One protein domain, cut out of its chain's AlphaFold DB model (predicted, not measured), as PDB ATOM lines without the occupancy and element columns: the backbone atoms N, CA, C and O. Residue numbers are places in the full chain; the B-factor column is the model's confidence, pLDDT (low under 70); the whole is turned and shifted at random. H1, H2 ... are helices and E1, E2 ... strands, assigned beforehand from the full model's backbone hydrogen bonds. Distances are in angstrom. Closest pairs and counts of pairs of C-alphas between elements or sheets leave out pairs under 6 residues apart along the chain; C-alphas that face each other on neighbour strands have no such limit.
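AT A GLANCE: This is residues 5 to 100 of the 198 residues of an uncharacterized protein of Chryseobacterium gambrini (UniProt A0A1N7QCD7). A single twisted sheet of five long and short strands zigzags back and forth as a ladder of hairpins, E1 to E5, and makes most of the body. The short helix H2 packs over E5 at one edge, H1 sits beyond one end of the sheet, and the long link, residues 23 to 36, leads from H2 to E1 at the opposite edge. The printed part has 96 residues, with two named helices followed by five named strands; the sheet's order is E1, E2, E3, E4, E5, antiparallel throughout, and the class is mixed, helices and strands. The whole is only just compact, close to loose, with a radius of gyration of the C-alphas of 14.8 A, and it is elongated, spanning 47 by 30 by 23 A.

HOW THE PARTS SIT: The sheet is a meander, each strand the antiparallel neighbour of the one before. Its inner strands E3, residues 57 to 67, and E4, residues 73 to 83, form a hairpin at 162 degrees, with N 62 and O 79 within hydrogen-bond range at 2.9 A. E5, residues 89 to 98, is an edge strand and forms a hairpin with E4, where N 78 and O 95 are 2.8 A apart. On the other side of E3, E2, residues 42 to 49, forms a hairpin with it, with N 46 and O 61 at 2.8 A. E1, residues 37 to 39, is the other edge strand and forms a hairpin with E2, with N 39 and O 42 at 2.8 A. The pairing of E2 is staggered: residues 42 to 45 pair with E1 and residues 45 to 49 with E3. Residues 32 to 33 also pair with residues 48 to 49 of E2, antiparallel. H2, residues 17 to 22, is on the sheet at a height over the sheet of 9.1 A, over E5 and slantwise to the strands, at 37 degrees to E5 on the local plane; the closest C-alphas, of Met 21 and Lys 93, are 6.4 A apart. H1, residues 10 to 14, is not on the sheet; it is close to H2 but not clearly touching, the closest C-alphas, of Leu 12 and Leu 20, being 7.0 A apart. In H2 every O i to N i+4 pair is within hydrogen-bond range; in H1 it is 0 of 1, and 1 of 2 O i to N i+3 pairs.

IN THESE COORDINATES: E3 and E4 each measure 29.8 A from first to last C-alpha, E5 25.6 A, E2 21.7 A. H1 begins at C-alpha 10, (288.377, 181.690, 240.914). E5 ends at C-alpha 98, (287.503, 191.656, 273.067).

THE WHOLE: The farthest C-alphas, of Gln 10 and Asn 70, are 47.2 A apart. The printed part has no cut. The link from H2 to E1 is long. Mean pLDDT of the printed part is 94.0, and no printed residue is under 70.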
ATOM      1  N   ILE A   5     286.535 176.645 247.954       93.06
ATOM      2  CA  ILE A   5     285.930 177.940 247.628       93.06
ATOM      3  C   ILE A   5     286.358 178.507 246.263       93.06
ATOM      4  O   ILE A   5     285.650 179.328 245.679       93.06
ATOM      5  N   PHE A   6     287.497 178.056 245.726       93.69
ATOM      6  CA  PHE A   6     287.996 178.484 244.421       93.69
ATOM      7  C   PHE A   6     287.137 178.007 243.246       93.69
ATOM      8  O   PHE A   6     287.275 178.568 242.160       93.69
ATOM      9  N   GLU A   7     286.272 177.006 243.432       89.00
ATOM     10  CA  GLU A   7     285.342 176.535 242.396       89.00
ATOM     11  C   GLU A   7     284.395 177.653 241.946       89.00
ATOM     12  O   GLU A   7     284.207 177.862 240.750       89.00
ATOM     13  N   GLN A   8     283.881 178.426 242.904       90.25
ATOM     14  CA  GLN A   8     282.932 179.519 242.664       90.25
ATOM     15  C   GLN A   8     283.584 180.909 242.736       90.25
ATOM     16  O   GLN A   8     283.008 181.897 242.287       90.25
ATOM     17  N   ASN A   9     284.809 180.999 243.265       90.94
ATOM     18  CA  ASN A   9     285.541 182.252 243.451       90.94
ATOM     19  C   ASN A   9     286.965 182.142 242.885       90.94
ATOM     20  O   ASN A   9     287.953 182.225 243.611       90.94
ATOM     21  N   GLN A  10     287.082 181.936 241.568       90.75
ATOM     22  CA  GLN A  10     288.377 181.690 240.914       90.75
ATOM     23  C   GLN A  10     289.387 182.834 241.085       90.75
ATOM     24  O   GLN A  10     290.577 182.565 241.197       90.75
ATOM     25  N   HIS A  11     288.912 184.079 241.180       89.56
ATOM     26  CA  HIS A  11     289.731 185.274 241.420       89.56
ATOM     27  C   HIS A  11     290.510 185.230 242.749       89.56
ATOM     28  O   HIS A  11     291.443 185.997 242.953       89.56
ATOM     29  N   LEU A  12     290.133 184.342 243.674       91.31
ATOM     30  CA  LEU A  12     290.845 184.145 244.932       91.31
ATOM     31  C   LEU A  12     292.128 183.314 244.767       91.31
ATOM     32  O   LEU A  12     292.955 183.312 245.673       91.31
ATOM     33  N   LYS A  13     292.314 182.604 243.646       90.88
ATOM     34  CA  LYS A  13     293.483 181.729 243.423       90.88
ATOM     35  C   LYS A  13     294.809 182.489 243.405       90.88
ATOM     36  O   LYS A  13     295.829 181.902 243.755       90.88
ATOM     37  N   ASP A  14     294.767 183.761 243.024       90.94
ATOM     38  CA  ASP A  14     295.947 184.618 242.896       90.94
ATOM     39  C   ASP A  14     296.320 185.307 244.218       90.94
ATOM     40  O   ASP A  14     297.364 185.947 244.316       90.94
ATOM     41  N   LEU A  15     295.479 185.171 245.251       92.25
ATOM     42  CA  LEU A  15     295.712 185.760 246.563       92.25
ATOM     43  C   LEU A  15     296.635 184.889 247.414       92.25
ATOM     44  O   LEU A  15     296.551 183.656 247.432       92.25
ATOM     45  N   THR A  16     297.468 185.544 248.213       92.44
ATOM     46  CA  THR A  16     298.252 184.874 249.249       92.44
ATOM     47  C   THR A  16     297.340 184.295 250.342       92.44
ATOM     48  O   THR A  16     296.226 184.781 250.565       92.44
ATOM     49  N   PRO A  17     297.804 183.290 251.110       90.62
ATOM     50  CA  PRO A  17     297.071 182.773 252.269       90.62
ATOM     51  C   PRO A  17     296.598 183.856 253.249       90.62
ATOM     52  O   PRO A  17     295.494 183.765 253.785       90.62
ATOM     53  N   PHE A  18     297.413 184.890 253.476       89.31
ATOM     54  CA  PHE A  18     297.071 185.989 254.376       89.31
ATOM     55  C   PHE A  18     295.920 186.840 253.827       89.31
ATOM     56  O   PHE A  18     294.948 187.095 254.540       89.31
ATOM     57  N   GLU A  19     295.986 187.219 252.550       91.94
ATOM     58  CA  GLU A  19     294.928 187.985 251.883       91.94
ATOM     59  C   GLU A  19     293.614 187.204 251.818       91.94
ATOM     60  O   GLU A  19     292.552 187.781 252.050       91.94
ATOM     61  N   LEU A  20     293.677 185.889 251.577       91.56
ATOM     62  CA  LEU A  20     292.516 184.998 251.629       91.56
ATOM     63  C   LEU A  20     291.855 185.014 253.006       91.56
ATOM     64  O   LEU A  20     290.653 185.238 253.120       91.56
ATOM     65  N   MET A  21     292.643 184.826 254.065       89.12
ATOM     66  CA  MET A  21     292.141 184.843 255.440       89.12
ATOM     67  C   MET A  21     291.607 186.220 255.861       89.12
ATOM     68  O   MET A  21     290.791 186.310 256.784       89.12
ATOM     69  N   ALA A  22     292.052 187.301 255.223       89.50
ATOM     70  CA  ALA A  22     291.548 188.649 255.471       89.50
ATOM     71  C   ALA A  22     290.195 188.927 254.796       89.50
ATOM     72  O   ALA A  22     289.518 189.872 255.202       89.50
ATOM     73  N   LYS A  23     289.773 188.122 253.809       89.81
ATOM     74  CA  LYS A  23     288.491 188.328 253.126       89.81
ATOM     75  C   LYS A  23     287.310 188.162 254.070       89.81
ATOM     76  O   LYS A  23     287.254 187.241 254.890       89.81
ATOM     77  N   ASP A  24     286.328 189.037 253.892       88.12
ATOM     78  CA  ASP A  24     285.010 188.817 254.456       88.12
ATOM     79  C   ASP A  24     284.348 187.652 253.713       88.12
ATOM     80  O   ASP A  24     284.158 187.671 252.501       88.12
ATOM     81  N   ILE A  25     284.030 186.600 254.457       89.94
ATOM     82  CA  ILE A  25     283.418 185.383 253.921       89.94
ATOM     83  C   ILE A  25     281.981 185.651 253.455       89.94
ATOM     84  O   ILE A  25     281.475 184.942 252.592       89.94
ATOM     85  N   THR A  26     281.314 186.663 254.016       84.12
ATOM     86  CA  THR A  26     279.898 186.944 253.736       84.12
ATOM     87  C   THR A  26     279.650 187.559 252.361       84.12
ATOM     88  O   THR A  26     278.522 187.513 251.883       84.12
ATOM     89  N   ILE A  27     280.696 188.077 251.711       85.62
ATOM     90  CA  ILE A  27     280.626 188.675 250.371       85.62
ATOM     91  C   ILE A  27     281.098 187.721 249.265       85.62
ATOM     92  O   ILE A  27     281.182 188.118 248.105       85.62
ATOM     93  N   LEU A  28     281.468 186.485 249.610       89.75
ATOM     94  CA  LEU A  28     281.943 185.506 248.637       89.75
ATOM     95  C   LEU A  28     280.768 184.898 247.869       89.75
ATOM     96  O   LEU A  28     279.747 184.526 248.449       89.75
ATOM     97  N   ASN A  29     280.936 184.764 246.556       87.94
ATOM     98  CA  ASN A  29     279.880 184.280 245.677       87.94
ATOM     99  C   ASN A  29     279.643 182.781 245.862       87.94
ATOM    100  O   ASN A  29     280.585 182.014 246.062       87.94
ATOM    101  N   GLY A  30     278.373 182.384 245.750       88.69
ATOM    102  CA  GLY A  30     277.938 180.985 245.763       88.69
ATOM    103  C   GLY A  30     278.038 180.280 247.122       88.69
ATOM    104  O   GLY A  30     277.678 179.111 247.233       88.69
ATOM    105  N   ILE A  31     278.434 180.999 248.177       92.50
ATOM    106  CA  ILE A  31     278.414 180.462 249.533       92.50
ATOM    107  C   ILE A  31     276.997 180.498 250.110       92.50
ATOM    108  O   ILE A  31     276.369 181.553 250.209       92.50
ATOM    109  N   VAL A  32     276.543 179.355 250.612       94.25
ATOM    110  CA  VAL A  32     275.354 179.217 251.452       94.25
ATOM    111  C   VAL A  32     275.791 179.123 252.910       94.25
ATOM    112  O   VAL A  32     276.541 178.230 253.306       94.25
ATOM    113  N   LYS A  33     275.339 180.064 253.741       95.25
ATOM    114  CA  LYS A  33     275.557 180.004 255.190       95.25
ATOM    115  C   LYS A  33     274.611 178.963 255.786       95.25
ATOM    116  O   LYS A  33     273.400 179.112 255.656       95.25
ATOM    117  N   GLY A  34     275.163 177.949 256.445       94.25
ATOM    118  CA  GLY A  34     274.360 176.959 257.152       94.25
ATOM    119  C   GLY A  34     273.802 177.478 258.470       94.25
ATOM    120  O   GLY A  34     274.235 178.513 258.998       94.25
ATOM    121  N   GLU A  35     272.856 176.719 259.014       92.00
ATOM    122  CA  GLU A  35     272.287 177.013 260.324       92.00
ATOM    123  C   GLU A  35     273.372 176.905 261.405       92.00
ATOM    124  O   GLU A  35     274.155 175.949 261.408       92.00
ATOM    125  N   PRO A  36     273.496 177.890 262.311       93.88
ATOM    126  CA  PRO A  36     274.481 177.805 263.374       93.88
ATOM    127  C   PRO A  36     274.129 176.707 264.376       93.88
ATOM    128  O   PRO A  36     272.968 176.534 264.744       93.88
ATOM    129  N   THR A  37     275.150 176.041 264.905       94.19
ATOM    130  CA  THR A  37     274.988 175.149 266.054       94.19
ATOM    131  C   THR A  37     275.074 175.956 267.343       94.19
ATOM    132  O   THR A  37     275.878 176.892 267.460       94.19
ATOM    133  N   TYR A  38     274.237 175.591 268.310       92.88
ATOM    134  CA  TYR A  38     274.193 176.205 269.626       92.88
ATOM    135  C   TYR A  38     274.288 175.147 270.724       92.88
ATOM    136  O   TYR A  38     273.831 174.023 270.557       92.88
ATOM    137  N   GLU A  39     274.845 175.543 271.859       92.31
ATOM    138  CA  GLU A  39     274.946 174.765 273.091       92.31
ATOM    139  C   GLU A  39     274.587 175.703 274.243       92.31
ATOM    140  O   GLU A  39     275.201 176.763 274.367       92.31
ATOM    141  N   LYS A  40     273.560 175.378 275.038       90.25
ATOM    142  CA  LYS A  40     273.055 176.249 276.120       90.25
ATOM    143  C   LYS A  40     272.905 177.714 275.677       90.25
ATOM    144  O   LYS A  40     273.465 178.648 276.248       90.25
ATOM    145  N   GLY A  41     272.244 177.918 274.534       90.31
ATOM    146  CA  GLY A  41     272.041 179.239 273.927       90.31
ATOM    147  C   GLY A  41     273.304 179.929 273.386       90.31
ATOM    148  O   GLY A  41     273.186 180.940 272.686       90.31
ATOM    149  N   ARG A  42     274.515 179.415 273.635       93.75
ATOM    150  CA  ARG A  42     275.780 179.898 273.066       93.75
ATOM    151  C   ARG A  42     275.966 179.333 271.668       93.75
ATOM    152  O   ARG A  42     275.874 178.136 271.454       93.75
ATOM    153  N   LYS A  43     276.274 180.199 270.710       94.81
ATOM    154  CA  LYS A  43     276.634 179.782 269.354       94.81
ATOM    155  C   LYS A  43     278.021 179.138 269.372       94.81
ATOM    156  O   LYS A  43     278.960 179.803 269.793       94.81
ATOM    157  N   THR A  44     278.149 177.904 268.895       96.62
ATOM    158  CA  THR A  44     279.407 177.134 268.925       96.62
ATOM    159  C   THR A  44     280.048 177.010 267.551       96.62
ATOM    160  O   THR A  44     281.272 177.070 267.437       96.62
ATOM    161  N   SER A  45     279.252 176.922 266.482       97.00
ATOM    162  CA  SER A  45     279.787 176.845 265.122       97.00
ATOM    163  C   SER A  45     278.840 177.388 264.048       97.00
ATOM    164  O   SER A  45     277.660 177.672 264.272       97.00
ATOM    165  N   THR A  46     279.379 177.627 262.855       96.94
ATOM    166  CA  THR A  46     278.626 177.895 261.624       96.94
ATOM    167  C   THR A  46     279.440 177.426 260.430       96.94
ATOM    168  O   THR A  46     280.584 177.856 260.259       96.94
ATOM    169  N   GLY A  47     278.827 176.590 259.596       96.56
ATOM    170  CA  GLY A  47     279.379 176.169 258.315       96.56
ATOM    171  C   GLY A  47     278.978 177.097 257.169       96.56
ATOM    172  O   GLY A  47     277.933 177.748 257.198       96.56
ATOM    173  N   TYR A  48     279.828 177.143 256.153       96.38
ATOM    174  CA  TYR A  48     279.618 177.839 254.893       96.38
ATOM    175  C   TYR A  48     279.877 176.847 253.760       96.38
ATOM    176  O   TYR A  48     280.970 176.276 253.657       96.38
ATOM    177  N   TYR A  49     278.858 176.641 252.938       95.94
ATOM    178  CA  TYR A  49     278.748 175.542 251.989       95.94
ATOM    179  C   TYR A  49     278.695 176.062 250.556       95.94
ATOM    180  O   TYR A  49     278.297 177.200 250.330       95.94
ATOM    181  N   LEU A  50     279.098 175.237 249.591       94.81
ATOM    182  CA  LEU A  50     279.006 175.571 248.159       94.81
ATOM    183  C   LEU A  50     277.682 175.127 247.522       94.81
ATOM    184  O   LEU A  50     277.459 175.359 246.335       94.81
ATOM    185  N   ASP A  51     276.832 174.465 248.301       93.75
ATOM    186  CA  ASP A  51     275.567 173.864 247.904       93.75
ATOM    187  C   ASP A  51     274.446 174.250 248.884       93.75
ATOM    188  O   ASP A  51     274.690 174.647 250.027       93.75
ATOM    189  N   LYS A  52     273.192 174.164 248.431       92.25
ATOM    190  CA  LYS A  52     272.025 174.507 249.267       92.25
ATOM    191  C   LYS A  52     271.684 173.394 250.250       92.25
ATOM    192  O   LYS A  52     271.105 173.654 251.299       92.25
ATOM    193  N   GLU A  53     272.073 172.176 249.904       94.25
ATOM    194  CA  GLU A  53     271.893 170.945 250.660       94.25
ATOM    195  C   GLU A  53     272.838 170.868 251.873       94.25
ATOM    196  O   GLU A  53     272.681 169.981 252.707       94.25
ATOM    197  N   GLN A  54     273.783 171.812 252.002       92.88
ATOM    198  CA  GLN A  54     274.753 171.910 253.097       92.88
ATOM    199  C   GLN A  54     275.625 170.654 253.253       92.88
ATOM    200  O   GLN A  54     275.984 170.262 254.365       92.88
ATOM    201  N   THR A  55     275.997 170.017 252.140       92.19
ATOM    202  CA  THR A  55     276.868 168.831 252.150       92.19
ATOM    203  C   THR A  55     278.308 169.171 251.776       92.19
ATOM    204  O   THR A  55     279.247 168.491 252.198       92.19
ATOM    205  N   ASN A  56     278.522 170.270 251.048       93.88
ATOM    206  CA  ASN A  56     279.839 170.659 250.564       93.88
ATOM    207  C   ASN A  56     280.448 171.805 251.386       93.88
ATOM    208  O   ASN A  56     280.505 172.954 250.945       93.88
ATOM    209  N   LEU A  57     280.914 171.485 252.601       96.06
ATOM    210  CA  LEU A  57     281.547 172.449 253.509       96.06
ATOM    211  C   LEU A  57     282.846 173.003 252.907       96.06
ATOM    212  O   LEU A  57     283.774 172.242 252.617       96.06
ATOM    213  N   ALA A  58     282.919 174.330 252.770       96.00
ATOM    214  CA  ALA A  58     284.102 175.048 252.298       96.00
ATOM    215  C   ALA A  58     284.798 175.836 253.411       96.00
ATOM    216  O   ALA A  58     286.027 175.950 253.401       96.00
ATOM    217  N   ILE A  59     284.038 176.395 254.360       96.88
ATOM    218  CA  ILE A  59     284.579 177.194 255.465       96.88
ATOM    219  C   ILE A  59     283.785 176.906 256.741       96.88
ATOM    220  O   ILE A  59     282.558 176.876 256.721       96.88
ATOM    221  N   GLU A  60     284.471 176.742 257.866       97.44
ATOM    222  CA  GLU A  60     283.866 176.586 259.191       97.44
ATOM    223  C   GLU A  60     284.317 177.732 260.093       97.44
ATOM    224  O   GLU A  60     285.503 178.058 260.148       97.44
ATOM    225  N   LYS A  61     283.374 178.327 260.827       97.38
ATOM    226  CA  LYS A  61     283.667 179.189 261.975       97.38
ATOM    227  C   LYS A  61     283.274 178.460 263.248       97.38
ATOM    228  O   LYS A  61     282.102 178.131 263.398       97.38
ATOM    229  N   THR A  62     284.207 178.272 264.171       98.00
ATOM    230  CA  THR A  62     283.918 177.816 265.536       98.00
ATOM    231  C   THR A  62     284.173 178.943 266.526       98.00
ATOM    232  O   THR A  62     285.131 179.704 266.374       98.00
ATOM    233  N   PHE A  63     283.313 179.047 267.531       97.56
ATOM    234  CA  PHE A  63     283.299 180.115 268.520       97.56
ATOM    235  C   PHE A  63     283.544 179.508 269.899       97.56
ATOM    236  O   PHE A  63     282.888 178.537 270.278       97.56
ATOM    237  N   SER A  64     284.465 180.090 270.654       97.00
ATOM    238  CA  SER A  64     284.680 179.749 272.055       97.00
ATOM    239  C   SER A  64     284.776 181.011 272.893       97.00
ATOM    240  O   SER A  64     285.186 182.069 272.414       97.00
ATOM    241  N   ASP A  65     284.377 180.887 274.148       97.44
ATOM    242  CA  ASP A  65     284.418 182.002 275.079       97.44
ATOM    243  C   ASP A  65     285.830 182.183 275.606       97.44
ATOM    244  O   ASP A  65     286.579 181.220 275.776       97.44
ATOM    245  N   GLU A  66     286.176 183.433 275.850       97.56
ATOM    246  CA  GLU A  66     287.340 183.817 276.620       97.56
ATOM    247  C   GLU A  66     286.823 184.411 277.935       97.56
ATOM    248  O   GLU A  66     286.073 185.393 277.917       97.56
ATOM    249  N   LEU A  67     287.205 183.809 279.062       97.00
ATOM    250  CA  LEU A  67     286.789 184.244 280.398       97.00
ATOM    251  C   LEU A  67     287.926 184.992 281.108       97.00
ATOM    252  O   LEU A  67     289.109 184.765 280.838       97.00
ATOM    253  N   ASP A  68     287.576 185.915 281.994       95.19
ATOM    254  CA  ASP A  68     288.520 186.500 282.940       95.19
ATOM    255  C   ASP A  68     288.785 185.571 284.137       95.19
ATOM    256  O   ASP A  68     288.271 184.455 284.220       95.19
ATOM    257  N   GLU A  69     289.631 186.029 285.058       95.44
ATOM    258  CA  GLU A  69     290.003 185.291 286.271       95.44
ATOM    259  C   GLU A  69     288.826 185.014 287.220       95.44
ATOM    260  O   GLU A  69     288.896 184.087 288.022       95.44
ATOM    261  N   ASN A  70     287.737 185.775 287.097       93.56
ATOM    262  CA  ASN A  70     286.524 185.634 287.898       93.56
ATOM    263  C   ASN A  70     285.424 184.852 287.156       93.56
ATOM    264  O   ASN A  70     284.321 184.696 287.677       93.56
ATOM    265  N   GLY A  71     285.706 184.353 285.948       92.62
ATOM    266  CA  GLY A  71     284.759 183.596 285.133       92.62
ATOM    267  C   GLY A  71     283.804 184.453 284.295       92.62
ATOM    268  O   GLY A  71     282.902 183.899 283.665       92.62
ATOM    269  N   PHE A  72     283.987 185.776 284.225       92.69
ATOM    270  CA  PHE A  72     283.170 186.626 283.359       92.69
ATOM    271  C   PHE A  72     283.655 186.570 281.916       92.69
ATOM    272  O   PHE A  72     284.850 186.548 281.626       92.69
ATOM    273  N   LEU A  73     282.709 186.593 280.981       96.50
ATOM    274  CA  LEU A  73     283.010 186.644 279.557       96.50
ATOM    275  C   LEU A  73     283.733 187.963 279.226       96.50
ATOM    276  O   LEU A  73     283.137 189.032 279.330       96.50
ATOM    277  N   LYS A  74     284.997 187.889 278.796       97.38
ATOM    278  CA  LYS A  74     285.806 189.060 278.397       97.38
ATOM    279  C   LYS A  74     286.059 189.142 276.893       97.38
ATOM    280  O   LYS A  74     286.506 190.171 276.388       97.38
ATOM    281  N   GLY A  75     285.782 188.068 276.157       97.75
ATOM    282  CA  GLY A  75     285.984 188.044 274.717       97.75
ATOM    283  C   GLY A  75     285.469 186.784 274.039       97.75
ATOM    284  O   GLY A  75     285.022 185.835 274.683       97.75
ATOM    285  N   LEU A  76     285.551 186.779 272.712       97.81
ATOM    286  CA  LEU A  76     285.233 185.631 271.872       97.81
ATOM    287  C   LEU A  76     286.452 185.248 271.041       97.81
ATOM    288  O   LEU A  76     287.012 186.061 270.305       97.81
ATOM    289  N   ASN A  77     286.815 183.976 271.114       97.88
ATOM    290  CA  ASN A  77     287.793 183.355 270.241       97.88
ATOM    291  C   ASN A  77     287.056 182.734 269.050       97.88
ATOM    292  O   ASN A  77     286.191 181.873 269.206       97.88
ATOM    293  N   ILE A  78     287.397 183.173 267.842       97.44
ATOM    294  CA  ILE A  78     286.820 182.681 266.593       97.44
ATOM    295  C   ILE A  78     287.921 181.982 265.807       97.44
ATOM    296  O   ILE A  78     288.912 182.594 265.405       97.44
ATOM    297  N   LEU A  79     287.735 180.694 265.558       97.56
ATOM    298  CA  LEU A  79     288.597 179.902 264.693       97.56
ATOM    299  C   LEU A  79     287.892 179.722 263.351       97.56
ATOM    300  O   LEU A  79     286.765 179.239 263.295       97.56
ATOM    301  N   ILE A  80     288.554 180.126 262.274       97.44
ATOM    302  CA  ILE A  80     288.042 180.038 260.910       97.44
ATOM    303  C   ILE A  80     288.911 179.051 260.147       97.44
ATOM    304  O   ILE A  80     290.102 179.304 259.960       97.44
ATOM    305  N   LYS A  81     288.325 177.945 259.699       97.25
ATOM    306  CA  LYS A  81     289.007 176.924 258.901       97.25
ATOM    307  C   LYS A  81     288.500 176.965 257.470       97.25
ATOM    308  O   LYS A  81     287.292 176.977 257.259       97.25
ATOM    309  N   TRP A  82     289.412 176.943 256.509       96.88
ATOM    310  CA  TRP A  82     289.098 176.798 255.091       96.88
ATOM    311  C   TRP A  82     289.520 175.416 254.625       96.88
ATOM    312  O   TRP A  82     290.646 174.982 254.899       96.88
ATOM    313  N   PHE A  83     288.622 174.754 253.912       96.69
ATOM    314  CA  PHE A  83     288.782 173.366 253.521       96.69
ATOM    315  C   PHE A  83     289.267 173.242 252.077       96.69
ATOM    316  O   PHE A  83     288.860 173.994 251.182       96.69
ATOM    317  N   ASP A  84     290.154 172.279 251.853       95.56
ATOM    318  CA  ASP A  84     290.527 171.842 250.516       95.56
ATOM    319  C   ASP A  84     289.454 170.939 249.892       95.56
ATOM    320  O   ASP A  84     288.487 170.531 250.543       95.56
ATOM    321  N   ILE A  85     289.625 170.626 248.607       93.81
ATOM    322  CA  ILE A  85     288.721 169.749 247.842       93.81
ATOM    323  C   ILE A  85     288.582 168.332 248.424       93.81
ATOM    324  O   ILE A  85     287.640 167.630 248.075       93.81
ATOM    325  N   TYR A  86     289.477 167.925 249.325       93.75
ATOM    326  CA  TYR A  86     289.454 166.628 249.999       93.75
ATOM    327  C   TYR A  86     288.802 166.696 251.388       93.75
ATOM    328  O   TYR A  86     288.677 165.672 252.050       93.75
ATOM    329  N   GLY A  87     288.365 167.881 251.828       92.44
ATOM    330  CA  GLY A  87     287.734 168.075 253.133       92.44
ATOM    331  C   GLY A  87     288.721 168.258 254.285       92.44
ATOM    332  O   GLY A  87     288.317 168.154 255.440       92.44
ATOM    333  N   ASN A  88     289.987 168.576 254.008       95.56
ATOM    334  CA  ASN A  88     290.974 168.871 255.045       95.56
ATOM    335  C   ASN A  88     291.059 170.380 255.311       95.56
ATOM    336  O   ASN A  88     291.084 171.166 254.359       95.56
ATOM    337  N   PRO A  89     291.153 170.822 256.579       95.62
ATOM    338  CA  PRO A  89     291.401 172.222 256.890       95.62
ATOM    339  C   PRO A  89     292.850 172.580 256.531       95.62
ATOM    340  O   PRO A  89     293.790 172.088 257.153       95.62
ATOM    341  N   VAL A  90     293.039 173.451 255.540       94.94
ATOM    342  CA  VAL A  90     294.376 173.824 255.030       94.94
ATOM    343  C   VAL A  90     294.741 175.285 255.276       94.94
ATOM    344  O   VAL A  90     295.921 175.623 255.245       94.94
ATOM    345  N   LEU A  91     293.761 176.149 255.570       95.44
ATOM    346  CA  LEU A  91     294.009 177.474 256.144       95.44
ATOM    347  C   LEU A  91     293.228 177.638 257.432       95.44
ATOM    348  O   LEU A  91     292.041 177.316 257.494       95.44
ATOM    349  N   VAL A  92     293.890 178.193 258.441       95.75
ATOM    350  CA  VAL A  92     293.316 178.391 259.765       95.75
ATOM    351  C   VAL A  92     293.634 179.802 260.242       95.75
ATOM    352  O   VAL A  92     294.796 180.154 260.425       95.75
ATOM    353  N   LYS A  93     292.592 180.597 260.481       95.44
ATOM    354  CA  LYS A  93     292.688 181.933 261.078       95.44
ATOM    355  C   LYS A  93     292.115 181.902 262.485       95.44
ATOM    356  O   LYS A  93     291.029 181.367 262.698       95.44
ATOM    357  N   ARG A  94     292.813 182.521 263.432       96.12
ATOM    358  CA  ARG A  94     292.305 182.791 264.780       96.12
ATOM    359  C   ARG A  94     292.043 184.283 264.907       96.12
ATOM    360  O   ARG A  94     292.888 185.086 264.526       96.12
ATOM    361  N   VAL A  95     290.867 184.637 265.399       96.00
ATOM    362  CA  VAL A  95     290.461 186.019 265.654       96.00
ATOM    363  C   VAL A  95     289.993 186.098 267.090       96.00
ATOM    364  O   VAL A  95     289.117 185.336 267.490       96.00
ATOM    365  N   TYR A  96     290.574 187.019 267.844       97.44
ATOM    366  CA  TYR A  96     290.081 187.381 269.160       97.44
ATOM    367  C   TYR A  96     289.258 188.659 269.045       97.44
ATOM    368  O   TYR A  96     289.702 189.629 268.427       97.44
ATOM    369  N   VAL A  97     288.061 188.646 269.620       96.94
ATOM    370  CA  VAL A  97     287.184 189.811 269.714       96.94
ATOM    371  C   VAL A  97     287.044 190.151 271.197       96.94
ATOM    372  O   VAL A  97     286.349 189.413 271.901       96.94
ATOM    373  N   PRO A  98     287.715 191.205 271.698       97.75
ATOM    374  CA  PRO A  98     287.503 191.656 273.067       97.75
ATOM    375  C   PRO A  98     286.078 192.191 273.220       97.75
ATOM    376  O   PRO A  98     285.521 192.751 272.277       97.75
ATOM    377  N   LEU A  99     285.511 192.029 274.409       97.88
ATOM    378  CA  LEU A  99     284.201 192.559 274.765       97.88
ATOM    379  C   LEU A  99     284.350 193.560 275.907       97.88
ATOM    380  O   LEU A  99     285.085 193.332 276.868       97.88
ATOM    381  N   SER A 100     283.613 194.660 275.820       96.94
ATOM    382  CA  SER A 100     283.331 195.497 276.981       96.94
ATOM    383  C   SER A 100     282.409 194.767 277.966       96.94
ATOM    384  O   SER A 100     281.711 193.812 277.614       96.94
TER     385      SER A 100